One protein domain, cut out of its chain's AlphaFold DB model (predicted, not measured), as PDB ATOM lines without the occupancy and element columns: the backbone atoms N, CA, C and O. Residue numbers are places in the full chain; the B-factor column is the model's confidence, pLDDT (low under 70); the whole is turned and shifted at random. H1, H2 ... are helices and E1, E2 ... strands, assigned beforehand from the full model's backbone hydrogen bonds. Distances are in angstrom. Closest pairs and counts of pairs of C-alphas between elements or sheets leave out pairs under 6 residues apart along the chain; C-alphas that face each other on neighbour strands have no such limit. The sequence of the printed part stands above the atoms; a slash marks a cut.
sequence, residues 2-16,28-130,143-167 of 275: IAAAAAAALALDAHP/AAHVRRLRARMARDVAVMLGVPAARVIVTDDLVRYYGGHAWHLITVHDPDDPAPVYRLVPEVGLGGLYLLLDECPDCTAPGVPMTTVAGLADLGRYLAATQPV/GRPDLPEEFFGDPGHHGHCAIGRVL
ATOM      1  N   ILE A   2      19.654  10.216 -44.193       30.55
ATOM      2  CA  ILE A   2      18.469   9.412 -44.595       30.55
ATOM      3  C   ILE A   2      18.775   8.398 -45.724       30.55
ATOM      4  O   ILE A   2      18.337   7.256 -45.659       30.55
ATOM      5  N   ALA A   3      19.610   8.763 -46.707       30.86
ATOM      6  CA  ALA A   3      20.006   7.858 -47.797       30.86
ATOM      7  C   ALA A   3      20.865   6.658 -47.334       30.86
ATOM      8  O   ALA A   3      20.745   5.567 -47.882       30.86
ATOM      9  N   ALA A   4      21.686   6.830 -46.292       38.03
ATOM     10  CA  ALA A   4      22.514   5.754 -45.741       38.03
ATOM     11  C   ALA A   4      21.679   4.735 -44.943       38.03
ATOM     12  O   ALA A   4      21.954   3.540 -44.990       38.03
ATOM     13  N   ALA A   5      20.621   5.195 -44.263       38.00
ATOM     14  CA  ALA A   5      19.686   4.322 -43.557       38.00
ATOM     15  C   ALA A   5      18.857   3.453 -44.522       38.00
ATOM     16  O   ALA A   5      18.656   2.270 -44.260       38.00
ATOM     17  N   ALA A   6      18.432   4.008 -45.664       41.34
ATOM     18  CA  ALA A   6      17.715   3.258 -46.698       41.34
ATOM     19  C   ALA A   6      18.605   2.201 -47.378       41.34
ATOM     20  O   ALA A   6      18.155   1.082 -47.605       41.34
ATOM     21  N   ALA A   7      19.878   2.519 -47.641       50.62
ATOM     22  CA  ALA A   7      20.840   1.557 -48.182       50.62
ATOM     23  C   ALA A   7      21.133   0.408 -47.200       50.62
ATOM     24  O   ALA A   7      21.210  -0.744 -47.616       50.62
ATOM     25  N   ALA A   8      21.230   0.697 -45.897       47.56
ATOM     26  CA  ALA A   8      21.395  -0.331 -44.869       47.56
ATOM     27  C   ALA A   8      20.156  -1.237 -44.737       47.56
ATOM     28  O   ALA A   8      20.298  -2.446 -44.575       47.56
ATOM     29  N   ALA A   9      18.945  -0.678 -44.844       47.47
ATOM     30  CA  ALA A   9      17.708  -1.460 -44.842       47.47
ATOM     31  C   ALA A   9      17.588  -2.356 -46.089       47.47
ATOM     32  O   ALA A   9      17.267  -3.532 -45.964       47.47
ATOM     33  N   LEU A  10      17.932  -1.833 -47.272       52.66
ATOM     34  CA  LEU A  10      17.942  -2.604 -48.518       52.66
ATOM     35  C   LEU A  10      19.011  -3.705 -48.521       52.66
ATOM     36  O   LEU A  10      18.744  -4.794 -49.012       52.66
ATOM     37  N   ALA A  11      20.190  -3.465 -47.939       55.16
ATOM     38  CA  ALA A  11      21.227  -4.492 -47.800       55.16
ATOM     39  C   ALA A  11      20.794  -5.638 -46.865       55.16
ATOM     40  O   ALA A  11      21.127  -6.792 -47.115       55.16
ATOM     41  N   LEU A  12      20.004  -5.338 -45.827       53.44
ATOM     42  CA  LEU A  12      19.434  -6.345 -44.923       53.44
ATOM     43  C   LEU A  12      18.260  -7.129 -45.540       53.44
ATOM     44  O   LEU A  12      17.969  -8.229 -45.068       53.44
ATOM     45  N   ASP A  13      17.606  -6.582 -46.568       49.53
ATOM     46  CA  ASP A  13      16.472  -7.200 -47.274       49.53
ATOM     47  C   ASP A  13      16.863  -7.877 -48.602       49.53
ATOM     48  O   ASP A  13      16.056  -8.601 -49.179       49.53
ATOM     49  N   ALA A  14      18.092  -7.689 -49.094       48.72
ATOM     50  CA  ALA A  14      18.534  -8.209 -50.392       48.72
ATOM     51  C   ALA A  14      18.947  -9.694 -50.394       48.72
ATOM     52  O   ALA A  14      19.332 -10.215 -51.442       48.72
ATOM     53  N   HIS A  15      18.875 -10.397 -49.261       49.69
ATOM     54  CA  HIS A  15      19.096 -11.841 -49.258       49.69
ATOM     55  C   HIS A  15      17.807 -12.555 -49.689       49.69
ATOM     56  O   HIS A  15      16.809 -12.453 -48.975       49.69
ATOM     57  N   PRO A  16      17.797 -13.261 -50.836       48.88
ATOM     58  CA  PRO A  16      16.610 -13.973 -51.285       48.88
ATOM     59  C   PRO A  16      16.234 -15.028 -50.243       48.88
ATOM     60  O   PRO A  16      17.060 -15.870 -49.884       48.88
ATOM     61  N   ALA A  28      13.987 -18.410 -39.440       83.94
ATOM     62  CA  ALA A  28      14.433 -17.395 -40.399       83.94
ATOM     63  C   ALA A  28      14.461 -15.987 -39.779       83.94
ATOM     64  O   ALA A  28      15.454 -15.263 -39.874       83.94
ATOM     65  N   ALA A  29      13.409 -15.618 -39.039       86.81
ATOM     66  CA  ALA A  29      13.348 -14.333 -38.350       86.81
ATOM     67  C   ALA A  29      14.415 -14.203 -37.246       86.81
ATOM     68  O   ALA A  29      14.940 -13.110 -37.021       86.81
ATOM     69  N   HIS A  30      14.737 -15.298 -36.546       87.81
ATOM     70  CA  HIS A  30      15.822 -15.322 -35.564       87.81
ATOM     71  C   HIS A  30      17.189 -15.122 -36.233       87.81
ATOM     72  O   HIS A  30      17.916 -14.212 -35.832       87.81
ATOM     73  N   VAL A  31      17.494 -15.884 -37.289       88.81
ATOM     74  CA  VAL A  31      18.748 -15.766 -38.056       88.81
ATOM     75  C   VAL A  31      18.908 -14.356 -38.628       88.81
ATOM     76  O   VAL A  31      19.958 -13.739 -38.455       88.81
ATOM     77  N   ARG A  32      17.852 -13.776 -39.214       91.25
ATOM     78  CA  ARG A  32      17.885 -12.392 -39.723       91.25
ATOM     79  C   ARG A  32      18.215 -11.378 -38.625       91.25
ATOM     80  O   ARG A  32      19.049 -10.498 -38.834       91.25
ATOM     81  N   ARG A  33      17.604 -11.498 -37.438       93.62
ATOM     82  CA  ARG A  33      17.910 -10.615 -36.292       93.62
ATOM     83  C   ARG A  33      19.343 -10.788 -35.794       93.62
ATOM     84  O   ARG A  33      19.975  -9.791 -35.448       93.62
ATOM     85  N   LEU A  34      19.842 -12.023 -35.766       91.81
ATOM     86  CA  LEU A  34      21.213 -12.333 -35.371       91.81
ATOM     87  C   LEU A  34      22.220 -11.701 -36.338       91.81
ATOM     88  O   LEU A  34      23.077 -10.933 -35.900       91.81
ATOM     89  N   ARG A  35      22.048 -11.912 -37.647       95.12
ATOM     90  CA  ARG A  35      22.883 -11.295 -38.691       95.12
ATOM     91  C   ARG A  35      22.858  -9.770 -38.620       95.12
ATOM     92  O   ARG A  35      23.908  -9.136 -38.613       95.12
ATOM     93  N   ALA A  36      21.676  -9.169 -38.465       95.12
ATOM     94  CA  ALA A  36      21.540  -7.719 -38.320       95.12
ATOM     95  C   ALA A  36      22.205  -7.172 -37.043       95.12
ATOM     96  O   ALA A  36      22.589  -6.003 -36.996       95.12
ATOM     97  N   ARG A  37      22.309  -7.972 -35.974       95.38
ATOM     98  CA  ARG A  37      23.076  -7.613 -34.776       95.38
ATOM     99  C   ARG A  37      24.578  -7.681 -35.052       95.38
ATOM    100  O   ARG A  37      25.241  -6.679 -34.842       95.38
ATOM    101  N   MET A  38      25.073  -8.792 -35.596       95.69
ATOM    102  CA  MET A  38      26.493  -8.960 -35.938       95.69
ATOM    103  C   MET A  38      26.993  -7.870 -36.887       95.69
ATOM    104  O   MET A  38      28.029  -7.265 -36.637       95.69
ATOM    105  N   ALA A  39      26.213  -7.546 -37.923       96.38
ATOM    106  CA  ALA A  39      26.550  -6.478 -38.857       96.38
ATOM    107  C   ALA A  39      26.719  -5.123 -38.153       96.38
ATOM    108  O   ALA A  39      27.658  -4.386 -38.441       96.38
ATOM    109  N   ARG A  40      25.828  -4.795 -37.206       96.38
ATOM    110  CA  ARG A  40      25.913  -3.557 -36.416       96.38
ATOM    111  C   ARG A  40      27.092  -3.572 -35.452       96.38
ATOM    112  O   ARG A  40      27.780  -2.563 -35.355       96.38
ATOM    113  N   ASP A  41      27.316  -4.689 -34.769       96.06
ATOM    114  CA  ASP A  41      28.403  -4.835 -33.804       96.06
ATOM    115  C   ASP A  41      29.762  -4.657 -34.510       96.06
ATOM    116  O   ASP A  41      30.569  -3.836 -34.078       96.06
ATOM    117  N   VAL A  42      29.976  -5.314 -35.659       96.44
ATOM    118  CA  VAL A  42      31.196  -5.153 -36.475       96.44
ATOM    119  C   VAL A  42      31.312  -3.751 -37.074       96.44
ATOM    120  O   VAL A  42      32.398  -3.175 -37.082       96.44
ATOM    121  N   ALA A  43      30.206  -3.165 -37.540       95.69
ATOM    122  CA  ALA A  43      30.207  -1.801 -38.060       95.69
ATOM    123  C   ALA A  43      30.679  -0.787 -37.008       95.69
ATOM    124  O   ALA A  43      31.511   0.070 -37.300       95.69
ATOM    125  N   VAL A  44      30.193  -0.915 -35.768       95.94
ATOM    126  CA  VAL A  44      30.635  -0.084 -34.640       95.94
ATOM    127  C   VAL A  44      32.097  -0.367 -34.297       95.94
ATOM    128  O   VAL A  44      32.871   0.577 -34.164       95.94
ATOM    129  N   MET A  45      32.479  -1.644 -34.200       95.75
ATOM    130  CA  MET A  45      33.843  -2.081 -33.879       95.75
ATOM    131  C   MET A  45      34.892  -1.494 -34.832       95.75
ATOM    132  O   MET A  45      35.962  -1.075 -34.390       95.75
ATOM    133  N   LEU A  46      34.584  -1.464 -36.132       94.06
ATOM    134  CA  LEU A  46      35.495  -1.005 -37.183       94.06
ATOM    135  C   LEU A  46      35.261   0.451 -37.604       94.06
ATOM    136  O   LEU A  46      35.964   0.955 -38.474       94.06
ATOM    137  N   GLY A  47      34.278   1.141 -37.023       94.00
ATOM    138  CA  GLY A  47      33.947   2.518 -37.398       94.00
ATOM    139  C   GLY A  47      33.456   2.678 -38.845       94.00
ATOM    140  O   GLY A  47      33.596   3.757 -39.417       94.00
ATOM    141  N   VAL A  48      32.873   1.633 -39.440       94.25
ATOM    142  CA  VAL A  48      32.361   1.641 -40.823       94.25
ATOM    143  C   VAL A  48      30.831   1.737 -40.861       94.25
ATOM    144  O   VAL A  48      30.151   1.345 -39.911       94.25
ATOM    145  N   PRO A  49      30.220   2.223 -41.958       94.69
ATOM    146  CA  PRO A  49      28.769   2.175 -42.108       94.69
ATOM    147  C   PRO A  49      28.250   0.729 -42.138       94.69
ATOM    148  O   PRO A  49      28.775  -0.097 -42.875       94.69
ATOM    149  N   ALA A  50      27.144   0.434 -41.447       94.19
ATOM    150  CA  ALA A  50      26.557  -0.915 -41.432       94.19
ATOM    151  C   ALA A  50      26.186  -1.454 -42.827       94.19
ATOM    152  O   ALA A  50      26.238  -2.654 -43.053       94.19
ATOM    153  N   ALA A  51      25.879  -0.574 -43.788       93.56
ATOM    154  CA  ALA A  51      25.629  -0.956 -45.183       93.56
ATOM    155  C   ALA A  51      26.861  -1.549 -45.899       93.56
ATOM    156  O   ALA A  51      26.731  -2.072 -47.001       93.56
ATOM    157  N   ARG A  52      28.054  -1.436 -45.305       95.00
ATOM    158  CA  ARG A  52      29.306  -2.026 -45.795       95.00
ATOM    159  C   ARG A  52      29.631  -3.372 -45.148       95.00
ATOM    160  O   ARG A  52      30.645  -3.965 -45.500       95.00
ATOM    161  N   VAL A  53      28.790  -3.843 -44.229       96.50
ATOM    162  CA  VAL A  53      28.959  -5.119 -43.536       96.50
ATOM    163  C   VAL A  53      27.877  -6.084 -44.002       96.50
ATOM    164  O   VAL A  53      26.688  -5.863 -43.773       96.50
ATOM    165  N   ILE A  54      28.294  -7.161 -44.656       96.25
ATOM    166  CA  ILE A  54      27.420  -8.218 -45.166       96.25
ATOM    167  C   ILE A  54      27.639  -9.459 -44.307       96.25
ATOM    168  O   ILE A  54      28.779  -9.835 -44.053       96.25
ATOM    169  N   VAL A  55      26.561 -10.105 -43.862       96.81
ATOM    170  CA  VAL A  55      26.642 -11.337 -43.066       96.81
ATOM    171  C   VAL A  55      25.922 -12.456 -43.803       96.81
ATOM    172  O   VAL A  55      24.708 -12.389 -44.010       96.81
ATOM    173  N   THR A  56      26.664 -13.490 -44.180       95.94
ATOM    174  CA  THR A  56      26.157 -14.687 -44.862       95.94
ATOM    175  C   THR A  56      26.432 -15.934 -44.033       95.94
ATOM    176  O   THR A  56      27.044 -15.863 -42.969       95.94
ATOM    177  N   ASP A  57      25.971 -17.087 -44.509       95.44
ATOM    178  CA  ASP A  57      26.418 -18.360 -43.950       95.44
ATOM    179  C   ASP A  57      27.876 -18.623 -44.340       95.44
ATOM    180  O   ASP A  57      28.298 -18.329 -45.462       95.44
ATOM    181  N   ASP A  58      28.641 -19.147 -43.390       95.00
ATOM    182  CA  ASP A  58      29.958 -19.720 -43.621       95.00
ATOM    183  C   ASP A  58      29.768 -21.195 -43.982       95.00
ATOM    184  O   ASP A  58      29.420 -22.015 -43.137       95.00
ATOM    185  N   LEU A  59      29.962 -21.522 -45.259       93.50
ATOM    186  CA  LEU A  59      29.801 -22.885 -45.767       93.50
ATOM    187  C   LEU A  59      31.031 -23.766 -45.520       93.50
ATOM    188  O   LEU A  59      31.005 -24.938 -45.888       93.50
ATOM    189  N   VAL A  60      32.099 -23.212 -44.945       93.50
ATOM    190  CA  VAL A  60      33.311 -23.949 -44.574       93.50
ATOM    191  C   VAL A  60      33.216 -24.406 -43.119       93.50
ATOM    192  O   VAL A  60      33.595 -25.529 -42.793       93.50
ATOM    193  N   ARG A  61      32.675 -23.559 -42.235       93.31
ATOM    194  CA  ARG A  61      32.595 -23.833 -40.793       93.31
ATOM    195  C   ARG A  61      31.182 -24.198 -40.362       93.31
ATOM    196  O   ARG A  61      30.251 -23.416 -40.530       93.31
ATOM    197  N   TYR A  62      31.051 -25.351 -39.708       91.50
ATOM    198  CA  TYR A  62      29.794 -25.821 -39.128       91.50
ATOM    199  C   TYR A  62      29.948 -26.079 -37.631       91.50
ATOM    200  O   TYR A  62      30.851 -26.798 -37.209       91.50
ATOM    201  N   TYR A  63      29.016 -25.559 -36.833       79.44
ATOM    202  CA  TYR A  63      28.950 -25.802 -35.392       79.44
ATOM    203  C   TYR A  63      27.557 -26.293 -35.010       79.44
ATOM    204  O   TYR A  63      26.547 -25.685 -35.360       79.44
ATOM    205  N   GLY A  64      27.491 -27.425 -34.305       80.56
ATOM    206  CA  GLY A  64      26.216 -28.007 -33.869       80.56
ATOM    207  C   GLY A  64      25.263 -28.360 -35.018       80.56
ATOM    208  O   GLY A  64      24.053 -28.314 -34.827       80.56
ATOM    209  N   GLY A  65      25.792 -28.675 -36.208       82.56
ATOM    210  CA  GLY A  65      24.993 -28.994 -37.399       82.56
ATOM    211  C   GLY A  65      24.480 -27.778 -38.178       82.56
ATOM    212  O   GLY A  65      23.704 -27.945 -39.116       82.56
ATOM    213  N   HIS A  66      24.911 -26.566 -37.822       83.75
ATOM    214  CA  HIS A  66      24.530 -25.335 -38.508       83.75
ATOM    215  C   HIS A  66      25.753 -24.646 -39.109       83.75
ATOM    216  O   HIS A  66      26.809 -24.597 -38.477       83.75
ATOM    217  N   ALA A  67      25.592 -24.110 -40.323       88.94
ATOM    218  CA  ALA A  67      26.588 -23.239 -40.932       88.94
ATOM    219  C   ALA A  67      26.818 -22.026 -40.025       88.94
ATOM    220  O   ALA A  67      25.866 -21.465 -39.467       88.94
ATOM    221  N   TRP A  68      28.080 -21.644 -39.855       92.38
ATOM    222  CA  TRP A  68      28.430 -20.474 -39.058       92.38
ATOM    223  C   TRP A  68      28.104 -19.178 -39.814       92.38
ATOM    224  O   TRP A  68      27.445 -19.191 -40.854       92.38
ATOM    225  N   HIS A  69      28.526 -18.029 -39.291       95.31
ATOM    226  CA  HIS A  69      28.309 -16.742 -39.948       95.31
ATOM    227  C   HIS A  69      29.618 -16.157 -40.458       95.31
ATOM    228  O   HIS A  69      30.532 -15.899 -39.678       95.31
ATOM    229  N   LEU A  70      29.668 -15.902 -41.765       96.94
ATOM    230  CA  LEU A  70      30.750 -15.184 -42.417       96.94
ATOM    231  C   LEU A  70      30.368 -13.712 -42.536       96.94
ATOM    232  O   LEU A  70      29.351 -13.360 -43.137       96.94
ATOM    233  N   ILE A  71      31.208 -12.850 -41.984       97.69
ATOM    234  CA  ILE A  71      31.042 -11.403 -42.003       97.69
ATOM    235  C   ILE A  71      32.038 -10.836 -43.004       97.69
ATOM    236  O   ILE A  71      33.237 -11.057 -42.896       97.69
ATOM    237  N   THR A  72      31.543 -10.105 -43.990       96.94
ATOM    238  CA  THR A  72      32.349  -9.467 -45.028       96.94
ATOM    239  C   THR A  72      32.217  -7.957 -44.889       96.94
ATOM    240  O   THR A  72      31.104  -7.430 -44.907       96.94
ATOM    241  N   VAL A  73      33.340  -7.263 -44.734       96.62
ATOM    242  CA  VAL A  73      33.400  -5.809 -44.578       96.62
ATOM    243  C   VAL A  73      34.094  -5.212 -45.789       96.62
ATOM    244  O   VAL A  73      35.239  -5.548 -46.084       96.62
ATOM    245  N   HIS A  74      33.393  -4.320 -46.480       93.50
ATOM    246  CA  HIS A  74      33.924  -3.583 -47.621       93.50
ATOM    247  C   HIS A  74      34.401  -2.205 -47.177       93.50
ATOM    248  O   HIS A  74      33.607  -1.425 -46.640       93.50
ATOM    249  N   ASP A  75      35.660  -1.876 -47.438       85.50
ATOM    250  CA  ASP A  75      36.155  -0.526 -47.186       85.50
ATOM    251  C   ASP A  75      35.376   0.490 -48.066       85.50
ATOM    252  O   ASP A  75      35.066   0.231 -49.242       85.50
ATOM    253  N   PRO A  76      34.887   1.601 -47.479       79.12
ATOM    254  CA  PRO A  76      34.138   2.598 -48.222       79.12
ATOM    255  C   PRO A  76      34.962   3.354 -49.265       79.12
ATOM    256  O   PRO A  76      34.379   3.742 -50.286       79.12
ATOM    257  N   ASP A  77      36.248   3.541 -48.992       83.81
ATOM    258  CA  ASP A  77      37.185   4.374 -49.739       83.81
ATOM    259  C   ASP A  77      38.019   3.545 -50.725       83.81
ATOM    260  O   ASP A  77      38.403   4.053 -51.782       83.81
ATOM    261  N   ASP A  78      38.221   2.256 -50.434       80.94
ATOM    262  CA  ASP A  78      38.876   1.307 -51.331       80.94
ATOM    263  C   ASP A  78      38.008   0.050 -51.547       80.94
ATOM    264  O   ASP A  78      37.761  -0.714 -50.621       80.94
ATOM    265  N   PRO A  79      37.516  -0.230 -52.767       76.81
ATOM    266  CA  PRO A  79      36.751  -1.449 -53.016       76.81
ATOM    267  C   PRO A  79      37.605  -2.731 -52.977       76.81
ATOM    268  O   PRO A  79      37.028  -3.821 -53.014       76.81
ATOM    269  N   ALA A  80      38.940  -2.628 -52.975       77.69
ATOM    270  CA  ALA A  80      39.841  -3.774 -53.047       77.69
ATOM    271  C   ALA A  80      39.997  -4.545 -51.718       77.69
ATOM    272  O   ALA A  80      39.871  -5.773 -51.759       77.69
ATOM    273  N   PRO A  81      40.254  -3.915 -50.551       73.00
ATOM    274  CA  PRO A  81      40.327  -4.647 -49.301       73.00
ATOM    275  C   PRO A  81      38.928  -5.073 -48.855       73.00
ATOM    276  O   PRO A  81      38.012  -4.276 -48.639       73.00
ATOM    277  N   VAL A  82      38.786  -6.386 -48.706       88.25
ATOM    278  CA  VAL A  82      37.590  -7.025 -48.177       88.25
ATOM    279  C   VAL A  82      38.005  -7.799 -46.939       88.25
ATOM    280  O   VAL A  82      38.623  -8.858 -47.045       88.25
ATOM    281  N   TYR A  83      37.670  -7.276 -45.760       96.00
ATOM    282  CA  TYR A  83      37.932  -7.993 -44.515       96.00
ATOM    283  C   TYR A  83      36.875  -9.069 -44.322       96.00
ATOM    284  O   TYR A  83      35.675  -8.816 -44.458       96.00
ATOM    285  N   ARG A  84      37.322 -10.275 -43.992       97.50
ATOM    286  CA  ARG A  84      36.453 -11.416 -43.717       97.50
ATOM    287  C   ARG A  84      36.608 -11.783 -42.260       97.50
ATOM    288  O   ARG A  84      37.728 -11.937 -41.797       97.50
ATOM    289  N   LEU A  85      35.507 -11.893 -41.537       97.62
ATOM    290  CA  LEU A  85      35.517 -12.226 -40.125       97.62
ATOM    291  C   LEU A  85      34.514 -13.332 -39.829       97.62
ATOM    292  O   LEU A  85      33.489 -13.446 -40.502       97.62
ATOM    293  N   VAL A  86      34.774 -14.092 -38.775       97.06
ATOM    294  CA  VAL A  86      33.795 -14.993 -38.163       97.06
ATOM    295  C   VAL A  86      33.673 -14.667 -36.676       97.06
ATOM    296  O   VAL A  86      34.662 -14.272 -36.065       97.06
ATOM    297  N   PRO A  87      32.484 -14.780 -36.066       95.94
ATOM    298  CA  PRO A  87      32.354 -14.658 -34.618       95.94
ATOM    299  C   PRO A  87      33.194 -15.719 -33.901       95.94
ATOM    300  O   PRO A  87      33.154 -16.887 -34.298       95.94
ATOM    301  N   GLU A  88      33.891 -15.329 -32.837       93.56
ATOM    302  CA  GLU A  88      34.572 -16.271 -31.945       93.56
ATOM    303  C   GLU A  88      33.538 -17.038 -31.103       93.56
ATOM    304  O   GLU A  88      32.535 -16.479 -30.635       93.56
ATOM    305  N   VAL A  89      33.729 -18.349 -30.939       86.94
ATOM    306  CA  VAL A  89      32.732 -19.196 -30.273       86.94
ATOM    307  C   VAL A  89      32.750 -18.929 -28.769       86.94
ATOM    308  O   VAL A  89      33.767 -19.041 -28.102       86.94
ATOM    309  N   GLY A  90      31.587 -18.601 -28.203       82.50
ATOM    310  CA  GLY A  90      31.427 -18.417 -26.756       82.50
ATOM    311  C   GLY A  90      31.828 -17.038 -26.224       82.50
ATOM    312  O   GLY A  90      31.452 -16.711 -25.097       82.50
ATOM    313  N   LEU A  91      32.483 -16.194 -27.029       75.94
ATOM    314  CA  LEU A  91      32.877 -14.838 -26.645       75.94
ATOM    315  C   LEU A  91      32.113 -13.799 -27.472       75.94
ATOM    316  O   LEU A  91      32.398 -13.518 -28.632       75.94
ATOM    317  N   GLY A  92      31.082 -13.213 -26.862       83.38
ATOM    318  CA  GLY A  92      30.308 -12.154 -27.501       83.38
ATOM    319  C   GLY A  92      31.149 -10.891 -27.698       83.38
ATOM    320  O   GLY A  92      31.597 -10.302 -26.721       83.38
ATOM    321  N   GLY A  93      31.285 -10.442 -28.947       87.62
ATOM    322  CA  GLY A  93      31.981  -9.195 -29.282       87.62
ATOM    323  C   GLY A  93      33.446  -9.361 -29.694       87.62
ATOM    324  O   GLY A  93      34.087  -8.349 -29.955       87.62
ATOM    325  N   LEU A  94      33.945 -10.597 -29.787       95.06
ATOM    326  CA  LEU A  94      35.216 -10.910 -30.437       95.06
ATOM    327  C   LEU A  94      34.968 -11.576 -31.791       95.06
ATOM    328  O   LEU A  94      34.012 -12.340 -31.971       95.06
ATOM    329  N   TYR A  95      35.823 -11.249 -32.751       97.00
ATOM    330  CA  TYR A  95      35.746 -11.758 -34.112       97.00
ATOM    331  C   TYR A  95      37.117 -12.239 -34.559       97.00
ATOM    332  O   TYR A  95      38.117 -11.577 -34.313       97.00
ATOM    333  N   LEU A  96      37.169 -13.356 -35.266       97.19
ATOM    334  CA  LEU A  96      38.394 -13.860 -35.864       97.19
ATOM    335  C   LEU A  96      38.517 -13.298 -37.278       97.19
ATOM    336  O   LEU A  96      37.630 -13.516 -38.106       97.19
ATOM    337  N   LEU A  97      39.598 -12.571 -37.553       97.56
ATOM    338  CA  LEU A  97      39.923 -12.110 -38.898       97.56
ATOM    339  C   LEU A  97      40.428 -13.290 -39.723       97.56
ATOM    340  O   LEU A  97      41.379 -13.968 -39.341       97.56
ATOM    341  N   LEU A  98      39.793 -13.506 -40.865       97.44
ATOM    342  CA  LEU A  98      40.149 -14.528 -41.823       97.44
ATOM    343  C   LEU A  98      41.043 -13.944 -42.919       97.44
ATOM    344  O   LEU A  98      40.675 -12.951 -43.550       97.44
ATOM    345  N   ASP A  99      42.163 -14.604 -43.196       96.12
ATOM    346  CA  ASP A  99      43.099 -14.212 -44.253       96.12
ATOM    347  C   ASP A  99      43.756 -15.449 -44.892       96.12
ATOM    348  O   ASP A  99      43.333 -16.586 -44.663       96.12
ATOM    349  N   GLU A 100      44.740 -15.242 -45.758       95.38
ATOM    350  CA  GLU A 100      45.530 -16.296 -46.376       95.38
ATOM    351  C   GLU A 100      46.463 -16.975 -45.360       95.38
ATOM    352  O   GLU A 100      47.273 -16.333 -44.686       95.38
ATOM    353  N   CYS A 101      46.392 -18.306 -45.278       94.94
ATOM    354  CA  CYS A 101      47.336 -19.076 -44.478       94.94
ATOM    355  C   CYS A 101      48.757 -18.959 -45.065       94.94
ATOM    356  O   CYS A 101      48.961 -19.331 -46.221       94.94
ATOM    357  N   PRO A 102      49.778 -18.569 -44.281       90.81
ATOM    358  CA  PRO A 102      51.139 -18.395 -44.795       90.81
ATOM    359  C   PRO A 102      51.830 -19.705 -45.210       90.81
ATOM    360  O   PRO A 102      52.851 -19.655 -45.889       90.81
ATOM    361  N   ASP A 103      51.310 -20.862 -44.788       91.31
ATOM    362  CA  ASP A 103      51.856 -22.182 -45.132       91.31
ATOM    363  C   ASP A 103      51.173 -22.765 -46.375       91.31
ATOM    364  O   ASP A 103      51.820 -23.072 -47.374       91.31
ATOM    365  N   CYS A 104      49.844 -22.896 -46.338       94.31
ATOM    366  CA  CYS A 104      49.104 -23.575 -47.401       94.31
ATOM    367  C   CYS A 104      48.403 -22.653 -48.397       94.31
ATOM    368  O   CYS A 104      47.718 -23.175 -49.274       94.31
ATOM    369  N   THR A 105      48.521 -21.332 -48.228       95.00
ATOM    370  CA  THR A 105      47.876 -20.284 -49.043       95.00
ATOM    371  C   THR A 105      46.353 -20.387 -49.140       95.00
ATOM    372  O   THR A 105      45.723 -19.756 -49.988       95.00
ATOM    373  N   ALA A 106      45.730 -21.189 -48.271       94.19
ATOM    374  CA  ALA A 106      44.286 -21.308 -48.233       94.19
ATOM    375  C   ALA A 106      43.682 -19.972 -47.791       94.19
ATOM    376  O   ALA A 106      44.092 -19.437 -46.753       94.19
ATOM    377  N   PRO A 107      42.737 -19.412 -48.559       94.44
ATOM    378  CA  PRO A 107      42.092 -18.177 -48.175       94.44
ATOM    379  C   PRO A 107      41.092 -18.447 -47.058       94.44
ATOM    380  O   PRO A 107      40.345 -19.423 -47.082       94.44
ATOM    381  N   GLY A 108      40.988 -17.496 -46.142       94.50
ATOM    382  CA  GLY A 108      39.912 -17.489 -45.170       94.50
ATOM    383  C   GLY A 108      40.202 -18.333 -43.935       94.50
ATOM    384  O   GLY A 108      39.264 -18.916 -43.402       94.50
ATOM    385  N   VAL A 109      41.456 -18.397 -43.493       96.44
ATOM    386  CA  VAL A 109      41.896 -19.057 -42.257       96.44
ATOM    387  C   VAL A 109      41.994 -18.019 -41.120       96.44
ATOM    388  O   VAL A 109      42.434 -16.901 -41.391       96.44
ATOM    389  N   PRO A 110      41.603 -18.330 -39.866       96.75
ATOM    390  CA  PRO A 110      41.652 -17.385 -38.746       96.75
ATOM    391  C   PRO A 110      43.079 -16.949 -38.394       96.75
ATOM    392  O   PRO A 110      43.828 -17.717 -37.810       96.75
ATOM    393  N   MET A 111      43.470 -15.717 -38.704       95.94
ATOM    394  CA  MET A 111      44.844 -15.249 -38.479       95.94
ATOM    395  C   MET A 111      45.023 -14.431 -37.202       95.94
ATOM    396  O   MET A 111      46.132 -14.352 -36.683       95.94
ATOM    397  N   THR A 112      43.966 -13.796 -36.694       96.25
ATOM    398  CA  THR A 112      44.032 -13.027 -35.446       96.25
ATOM    399  C   THR A 112      42.643 -12.789 -34.862       96.25
ATOM    400  O   THR A 112      41.653 -12.760 -35.599       96.25
ATOM    401  N   THR A 113      42.570 -12.562 -33.554       96.94
ATOM    402  CA  THR A 113      41.360 -12.075 -32.883       96.94
ATOM    403  C   THR A 113      41.287 -10.551 -32.960       96.94
ATOM    404  O   THR A 113      42.260  -9.841 -32.706       96.94
ATOM    405  N   VAL A 114      40.106 -10.034 -33.282       96.56
ATOM    406  CA  VAL A 114      39.797  -8.614 -33.432       96.56
ATOM    407  C   VAL A 114      38.646  -8.252 -32.498       96.56
ATOM    408  O   VAL A 114      37.512  -8.696 -32.684       96.56
ATOM    409  N   ALA A 115      38.938  -7.406 -31.510       96.06
ATOM    410  CA  ALA A 115      37.959  -6.755 -30.642       96.06
ATOM    411  C   ALA A 115      37.705  -5.289 -31.046       96.06
ATOM    412  O   ALA A 115      36.748  -4.665 -30.583       96.06
ATOM    413  N   GLY A 116      38.572  -4.710 -31.886       95.44
ATOM    414  CA  GLY A 116      38.484  -3.319 -32.325       95.44
ATOM    415  C   GLY A 116      39.534  -2.921 -33.360       95.44
ATOM    416  O   GLY A 116      40.392  -3.708 -33.759       95.44
ATOM    417  N   LEU A 117      39.497  -1.645 -33.761       95.25
ATOM    418  CA  LEU A 117      40.438  -1.063 -34.727       95.25
ATOM    419  C   LEU A 117      41.914  -1.196 -34.326       95.25
ATOM    420  O   LEU A 117      42.768  -1.297 -35.200       95.25
ATOM    421  N   ALA A 118      42.226  -1.201 -33.027       94.62
ATOM    422  CA  ALA A 118      43.601  -1.357 -32.558       94.62
ATOM    423  C   ALA A 118      44.176  -2.742 -32.904       94.62
ATOM    424  O   ALA A 118      45.338  -2.843 -33.290       94.62
ATOM    425  N   ASP A 119      43.369  -3.798 -32.805       95.06
ATOM    426  CA  ASP A 119      43.799  -5.168 -33.106       95.06
ATOM    427  C   ASP A 119      43.972  -5.355 -34.610       95.06
ATOM    428  O   ASP A 119      45.017  -5.823 -35.062       95.06
ATOM    429  N   LEU A 120      42.995  -4.877 -35.389       94.19
ATOM    430  CA  LEU A 120      43.083  -4.873 -36.848       94.19
ATOM    431  C   LEU A 120      44.297  -4.065 -37.331       94.19
ATOM    432  O   LEU A 120      45.029  -4.517 -38.205       94.19
ATOM    433  N   GLY A 121      44.553  -2.895 -36.740       93.56
ATOM    434  CA  GLY A 121      45.713  -2.067 -37.068       93.56
ATOM    435  C   GLY A 121      47.044  -2.768 -36.785       93.56
ATOM    436  O   GLY A 121      47.945  -2.711 -37.622       93.56
ATOM    437  N   ARG A 122      47.158  -3.476 -35.653       91.88
ATOM    438  CA  ARG A 122      48.344  -4.292 -35.331       91.88
ATOM    439  C   ARG A 122      48.554  -5.406 -36.353       91.88
ATOM    440  O   ARG A 122      49.666  -5.566 -36.849       91.88
ATOM    441  N   TYR A 123      47.489  -6.118 -36.716       93.19
ATOM    442  CA  TYR A 123      47.552  -7.150 -37.749       93.19
ATOM    443  C   TYR A 123      48.021  -6.592 -39.096       93.19
ATOM    444  O   TYR A 123      48.967  -7.113 -39.681       93.19
ATOM    445  N   LEU A 124      47.410  -5.498 -39.559       92.19
ATOM    446  CA  LEU A 124      47.757  -4.879 -40.838       92.19
ATOM    447  C   LEU A 124      49.191  -4.349 -40.858       92.19
ATOM    448  O   LEU A 124      49.863  -4.459 -41.879       92.19
ATOM    449  N   ALA A 125      49.682  -3.802 -39.746       89.25
ATOM    450  CA  ALA A 125      51.078  -3.393 -39.643       89.25
ATOM    451  C   ALA A 125      52.032  -4.593 -39.787       89.25
ATOM    452  O   ALA A 125      53.059  -4.476 -40.450       89.25
ATOM    453  N   ALA A 126      51.671  -5.752 -39.229       87.56
ATOM    454  CA  ALA A 126      52.489  -6.964 -39.269       87.56
ATOM    455  C   ALA A 126      52.418  -7.746 -40.597       87.56
ATOM    456  O   ALA A 126      53.304  -8.556 -40.890       87.56
ATOM    457  N   THR A 127      51.370  -7.545 -41.402       87.50
ATOM    458  CA  THR A 127      51.232  -8.167 -42.733       87.50
ATOM    459  C   THR A 127      51.718  -7.279 -43.874       87.50
ATOM    460  O   THR A 127      51.889  -7.762 -44.995       87.50
ATOM    461  N   GLN A 128      51.995  -5.998 -43.609       84.94
ATOM    462  CA  GLN A 128      52.608  -5.122 -44.598       84.94
ATOM    463  C   GLN A 128      53.995  -5.641 -45.010       84.94
ATOM    464  O   GLN A 128      54.795  -6.035 -44.158       84.94
ATOM    465  N   PRO A 129      54.326  -5.627 -46.315       78.75
ATOM    466  CA  PRO A 129      55.668  -5.953 -46.768       78.75
ATOM    467  C   PRO A 129      56.681  -5.007 -46.121       78.75
ATOM    468  O   PRO A 129      56.663  -3.803 -46.380       78.75
ATOM    469  N   VAL A 130      57.589  -5.545 -45.308       75.38
ATOM    470  CA  VAL A 130      58.666  -4.738 -44.732       75.38
ATOM    471  C   VAL A 130      59.598  -4.291 -45.867       75.38
ATOM    472  O   VAL A 130      60.059  -5.135 -46.649       75.38
ATOM    473  N   GLY A 143      56.397  -8.828 -34.848       67.19
ATOM    474  CA  GLY A 143      55.177  -8.132 -34.443       67.19
ATOM    475  C   GLY A 143      53.884  -8.807 -34.896       67.19
ATOM    476  O   GLY A 143      52.813  -8.210 -34.773       67.19
ATOM    477  N   ARG A 144      53.960 -10.029 -35.444       73.62
ATOM    478  CA  ARG A 144      52.777 -10.770 -35.862       73.62
ATOM    479  C   ARG A 144      51.975 -11.115 -34.616       73.62
ATOM    480  O   ARG A 144      52.555 -11.641 -33.671       73.62
ATOM    481  N   PRO A 145      50.671 -10.802 -34.597       81.69
ATOM    482  CA  PRO A 145      49.838 -11.178 -33.471       81.69
ATOM    483  C   PRO A 145      49.833 -12.699 -33.317       81.69
ATOM    484  O   PRO A 145      49.928 -13.429 -34.309       81.69
ATOM    485  N   ASP A 146      49.700 -13.152 -32.072       87.00
ATOM    486  CA  ASP A 146      49.520 -14.565 -31.769       87.00
ATOM    487  C   ASP A 146      48.342 -15.126 -32.570       87.00
ATOM    488  O   ASP A 146      47.290 -14.489 -32.715       87.00
ATOM    489  N   LEU A 147      48.543 -16.326 -33.111       90.94
ATOM    490  CA  LEU A 147      47.504 -17.032 -33.846       90.94
ATOM    491  C   LEU A 147      46.427 -17.494 -32.853       90.94
ATOM    492  O   LEU A 147      46.777 -18.025 -31.794       90.94
ATOM    493  N   PRO A 148      45.134 -17.314 -33.176       91.88
ATOM    494  CA  PRO A 148      44.052 -17.768 -32.311       91.88
ATOM    495  C   PRO A 148      44.064 -19.297 -32.193       91.88
ATOM    496  O   PRO A 148      44.570 -19.990 -33.078       91.88
ATOM    497  N   GLU A 149      43.494 -19.845 -31.119       90.44
ATOM    498  CA  GLU A 149      43.442 -21.302 -30.913       90.44
ATOM    499  C   GLU A 149      42.721 -21.998 -32.079       90.44
ATOM    500  O   GLU A 149      43.174 -23.032 -32.574       90.44
ATOM    501  N   GLU A 150      41.667 -21.364 -32.597       89.19
ATOM    502  CA  GLU A 150      40.873 -21.832 -33.731       89.19
ATOM    503  C   GLU A 150      41.675 -21.946 -35.026       89.19
ATOM    504  O   GLU A 150      41.273 -22.702 -35.906       89.19
ATOM    505  N   PHE A 151      42.814 -21.253 -35.158       89.69
ATOM    506  CA  PHE A 151      43.701 -21.412 -36.314       89.69
ATOM    507  C   PHE A 151      44.136 -22.869 -36.482       89.69
ATOM    508  O   PHE A 151      44.267 -23.365 -37.606       89.69
ATOM    509  N   PHE A 152      44.375 -23.571 -35.375       87.31
ATOM    510  CA  PHE A 152      44.878 -24.932 -35.407       87.31
ATOM    511  C   PHE A 152      43.714 -25.920 -35.546       87.31
ATOM    512  O   PHE A 152      43.025 -26.253 -34.588       87.31
ATOM    513  N   GLY A 153      43.507 -26.421 -36.764       87.62
ATOM    514  CA  GLY A 153      42.403 -27.338 -37.072       87.62
ATOM    515  C   GLY A 153      41.189 -26.664 -37.705       87.62
ATOM    516  O   GLY A 153      40.170 -27.324 -37.907       87.62
ATOM    517  N   ASP A 154      41.302 -25.385 -38.070       92.88
ATOM    518  CA  ASP A 154      40.288 -24.714 -38.874       92.88
ATOM    519  C   ASP A 154      40.050 -25.462 -40.208       92.88
ATOM    520  O   ASP A 154      41.013 -25.757 -40.927       92.88
ATOM    521  N   PRO A 155      38.790 -25.745 -40.590       92.44
ATOM    522  CA  PRO A 155      38.484 -26.432 -41.846       92.44
ATOM    523  C   PRO A 155      38.793 -25.592 -43.095       92.44
ATOM    524  O   PRO A 155      38.786 -26.125 -44.202       92.44
ATOM    525  N   GLY A 156      39.079 -24.296 -42.942       93.81
ATOM    526  CA  GLY A 156      39.530 -23.424 -44.023       93.81
ATOM    527  C   GLY A 156      40.948 -23.721 -44.502       93.81
ATOM    528  O   GLY A 156      41.304 -23.304 -45.602       93.81
ATOM    529  N   HIS A 157      41.758 -24.465 -43.741       94.19
ATOM    530  CA  HIS A 157      43.052 -24.937 -44.238       94.19
ATOM    531  C   HIS A 157      42.876 -25.901 -45.415       94.19
ATOM    532  O   HIS A 157      41.994 -26.759 -45.426       94.19
ATOM    533  N   HIS A 158      43.790 -25.858 -46.387       90.75
ATOM    534  CA  HIS A 158      43.852 -26.924 -47.384       90.75
ATOM    535  C   HIS A 158      44.201 -28.260 -46.709       90.75
ATOM    536  O   HIS A 158      45.065 -28.316 -45.835       90.75
ATOM    537  N   GLY A 159      43.646 -29.379 -47.194       87.56
ATOM    538  CA  GLY A 159      43.906 -30.717 -46.627       87.56
ATOM    539  C   GLY A 159      45.374 -31.189 -46.669       87.56
ATOM    540  O   GLY A 159      45.709 -32.254 -46.142       87.56
ATOM    541  N   HIS A 160      46.271 -30.429 -47.303       86.56
ATOM    542  CA  HIS A 160      47.719 -30.660 -47.323       86.56
ATOM    543  C   HIS A 160      48.529 -29.680 -46.464       86.56
ATOM    544  O   HIS A 160      49.750 -29.803 -46.433       86.56
ATOM    545  N   CYS A 161      47.881 -28.749 -45.757       90.19
ATOM    546  CA  CYS A 161      48.554 -27.831 -44.845       90.19
ATOM    547  C   CYS A 161      49.282 -28.606 -43.746       90.19
ATOM    548  O   CYS A 161      48.690 -29.483 -43.105       90.19
ATOM    549  N   ALA A 162      50.559 -28.289 -43.524       84.75
ATOM    550  CA  ALA A 162      51.334 -28.946 -42.483       84.75
ATOM    551  C   ALA A 162      50.750 -28.600 -41.111       84.75
ATOM    552  O   ALA A 162      50.549 -29.499 -40.300       84.75
ATOM    553  N   ILE A 163      50.389 -27.330 -40.908       82.31
ATOM    554  CA  ILE A 163      49.798 -26.819 -39.665       82.31
ATOM    555  C   ILE A 163      48.431 -27.464 -39.397       82.31
ATOM    556  O   ILE A 163      48.224 -28.022 -38.318       82.31
ATOM    557  N   GLY A 164      47.530 -27.475 -40.387       71.38
ATOM    558  CA  GLY A 164      46.195 -28.072 -40.241       71.38
ATOM    559  C   GLY A 164      46.229 -29.566 -39.885       71.38
ATOM    560  O   GLY A 164      45.347 -30.073 -39.195       71.38
ATOM    561  N   ARG A 165      47.289 -30.281 -40.284       71.94
ATOM    562  CA  ARG A 165      47.465 -31.711 -39.989       71.94
ATOM    563  C   ARG A 165      47.995 -32.011 -38.589       71.94
ATOM    564  O   ARG A 165      47.796 -33.133 -38.127       71.94
ATOM    565  N   VAL A 166      48.661 -31.065 -37.917       66.31
ATOM    566  CA  VAL A 166      49.258 -31.326 -36.592       66.31
ATOM    567  C   VAL A 166      48.183 -31.637 -35.546       66.31
ATOM    568  O   VAL A 166      48.435 -32.461 -34.667       66.31
ATOM    569  N   LEU A 167      46.979 -31.064 -35.672       58.88
ATOM    570  CA  LEU A 167      45.873 -31.299 -34.732       58.88
ATOM    571  C   LEU A 167      44.755 -32.208 -35.259       58.88
ATOM    572  O   LEU A 167      44.019 -32.774 -34.457       58.88
TER     573      LEU A 167
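Overview. This is residues 2 to 16, 28 to 130 and 143 to 167 of the 275 residues of an uncharacterized protein of Pseudonocardia sp. MH-G8 (UniProt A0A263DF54). What shape does the model show? A strongly twisted wall of five strands, E1 to E5, has the long helix H2 packed slantwise over E1 and E2 and the shorter H3 over its E5 end. H1 grazes the E1 edge, while H4 lies beyond E5 after residues 143 to 161, which hold no named element. Which parts make it, and how large is it? The printed part has 143 residues of mixed class, with four named helices and five named strands in the order H1, H2, E1, E2, E3, E4, E5, H3, H4; the sheet's order is E1 - E2 - E3 - E4 - E5, all antiparallel. It is compact, with a radius of gyration of the C-alphas of 15.6 A and spans of 49 by 40 by 25 A.

Along the chain. Where do the first helices run? H1, residues 2 to 13, begins with C-alpha 2 at (18.469, 9.412, -44.595) and is 16.9 A long. H2, residues 28 to 46, is 26.9 A long. Where are the strands? E1 is residues 53 to 63, 22.2 A, and bends by 85 degrees at residue 60; E2 is residues 66 to 74, 25.4 A. E3 is residues 82 to 87, E4 residues 95 to 99 and E5 residues 109 to 114. What follows them? H3 is residues 117 to 127, 15.2 A; H4, residues 162 to 167, ends with C-alpha 167 at (45.873, -31.299, -34.732).

Arrangement. How is the sheet joined? It is a meander, each strand the antiparallel neighbour of the one before, and each successive pair is a hairpin. Within hydrogen-bond range are N 54 and O 72 at 2.8 A for E1 and E2, N 71 and O 85 at 2.8 A for E2 and E3, N 96 and O 86 at 2.8 A for E3 and E4, and N 114 and O 95 at 2.7 A for E4 and E5. How do the helices stand? H2 is on the sheet at a height of 8.9 A, its C-alpha of Ala 39 5.4 A from that of Val 53 in E1, their closest pair. H1 and H2 are close but not clearly touching, with the closest C-alphas, Leu 12 and Ala 36, 7.1 A apart. H3 runs along the strands, at 13 degrees to E5 on the local plane, while H4 is not on the sheet. Are the helix backbones complete? Each O i to N i+4 pair is within range in H1, H2 and H3; in H4 it is 1 of 2.

Size, cuts and confidence. How far does it reach? The two C-alphas farthest apart, those of Ile 2 and Val 166, are 51.7 A apart. Where are the cuts? Residues 17 to 27 and 131 to 142 are not printed, with gaps of 11.6 A and 11.4 A between the C-alphas on either side. Are there long links or places of low confidence? Of the links that are printed whole, none is long; pLDDT is under 70 at residues 2 to 16, 143 and 166 to 167.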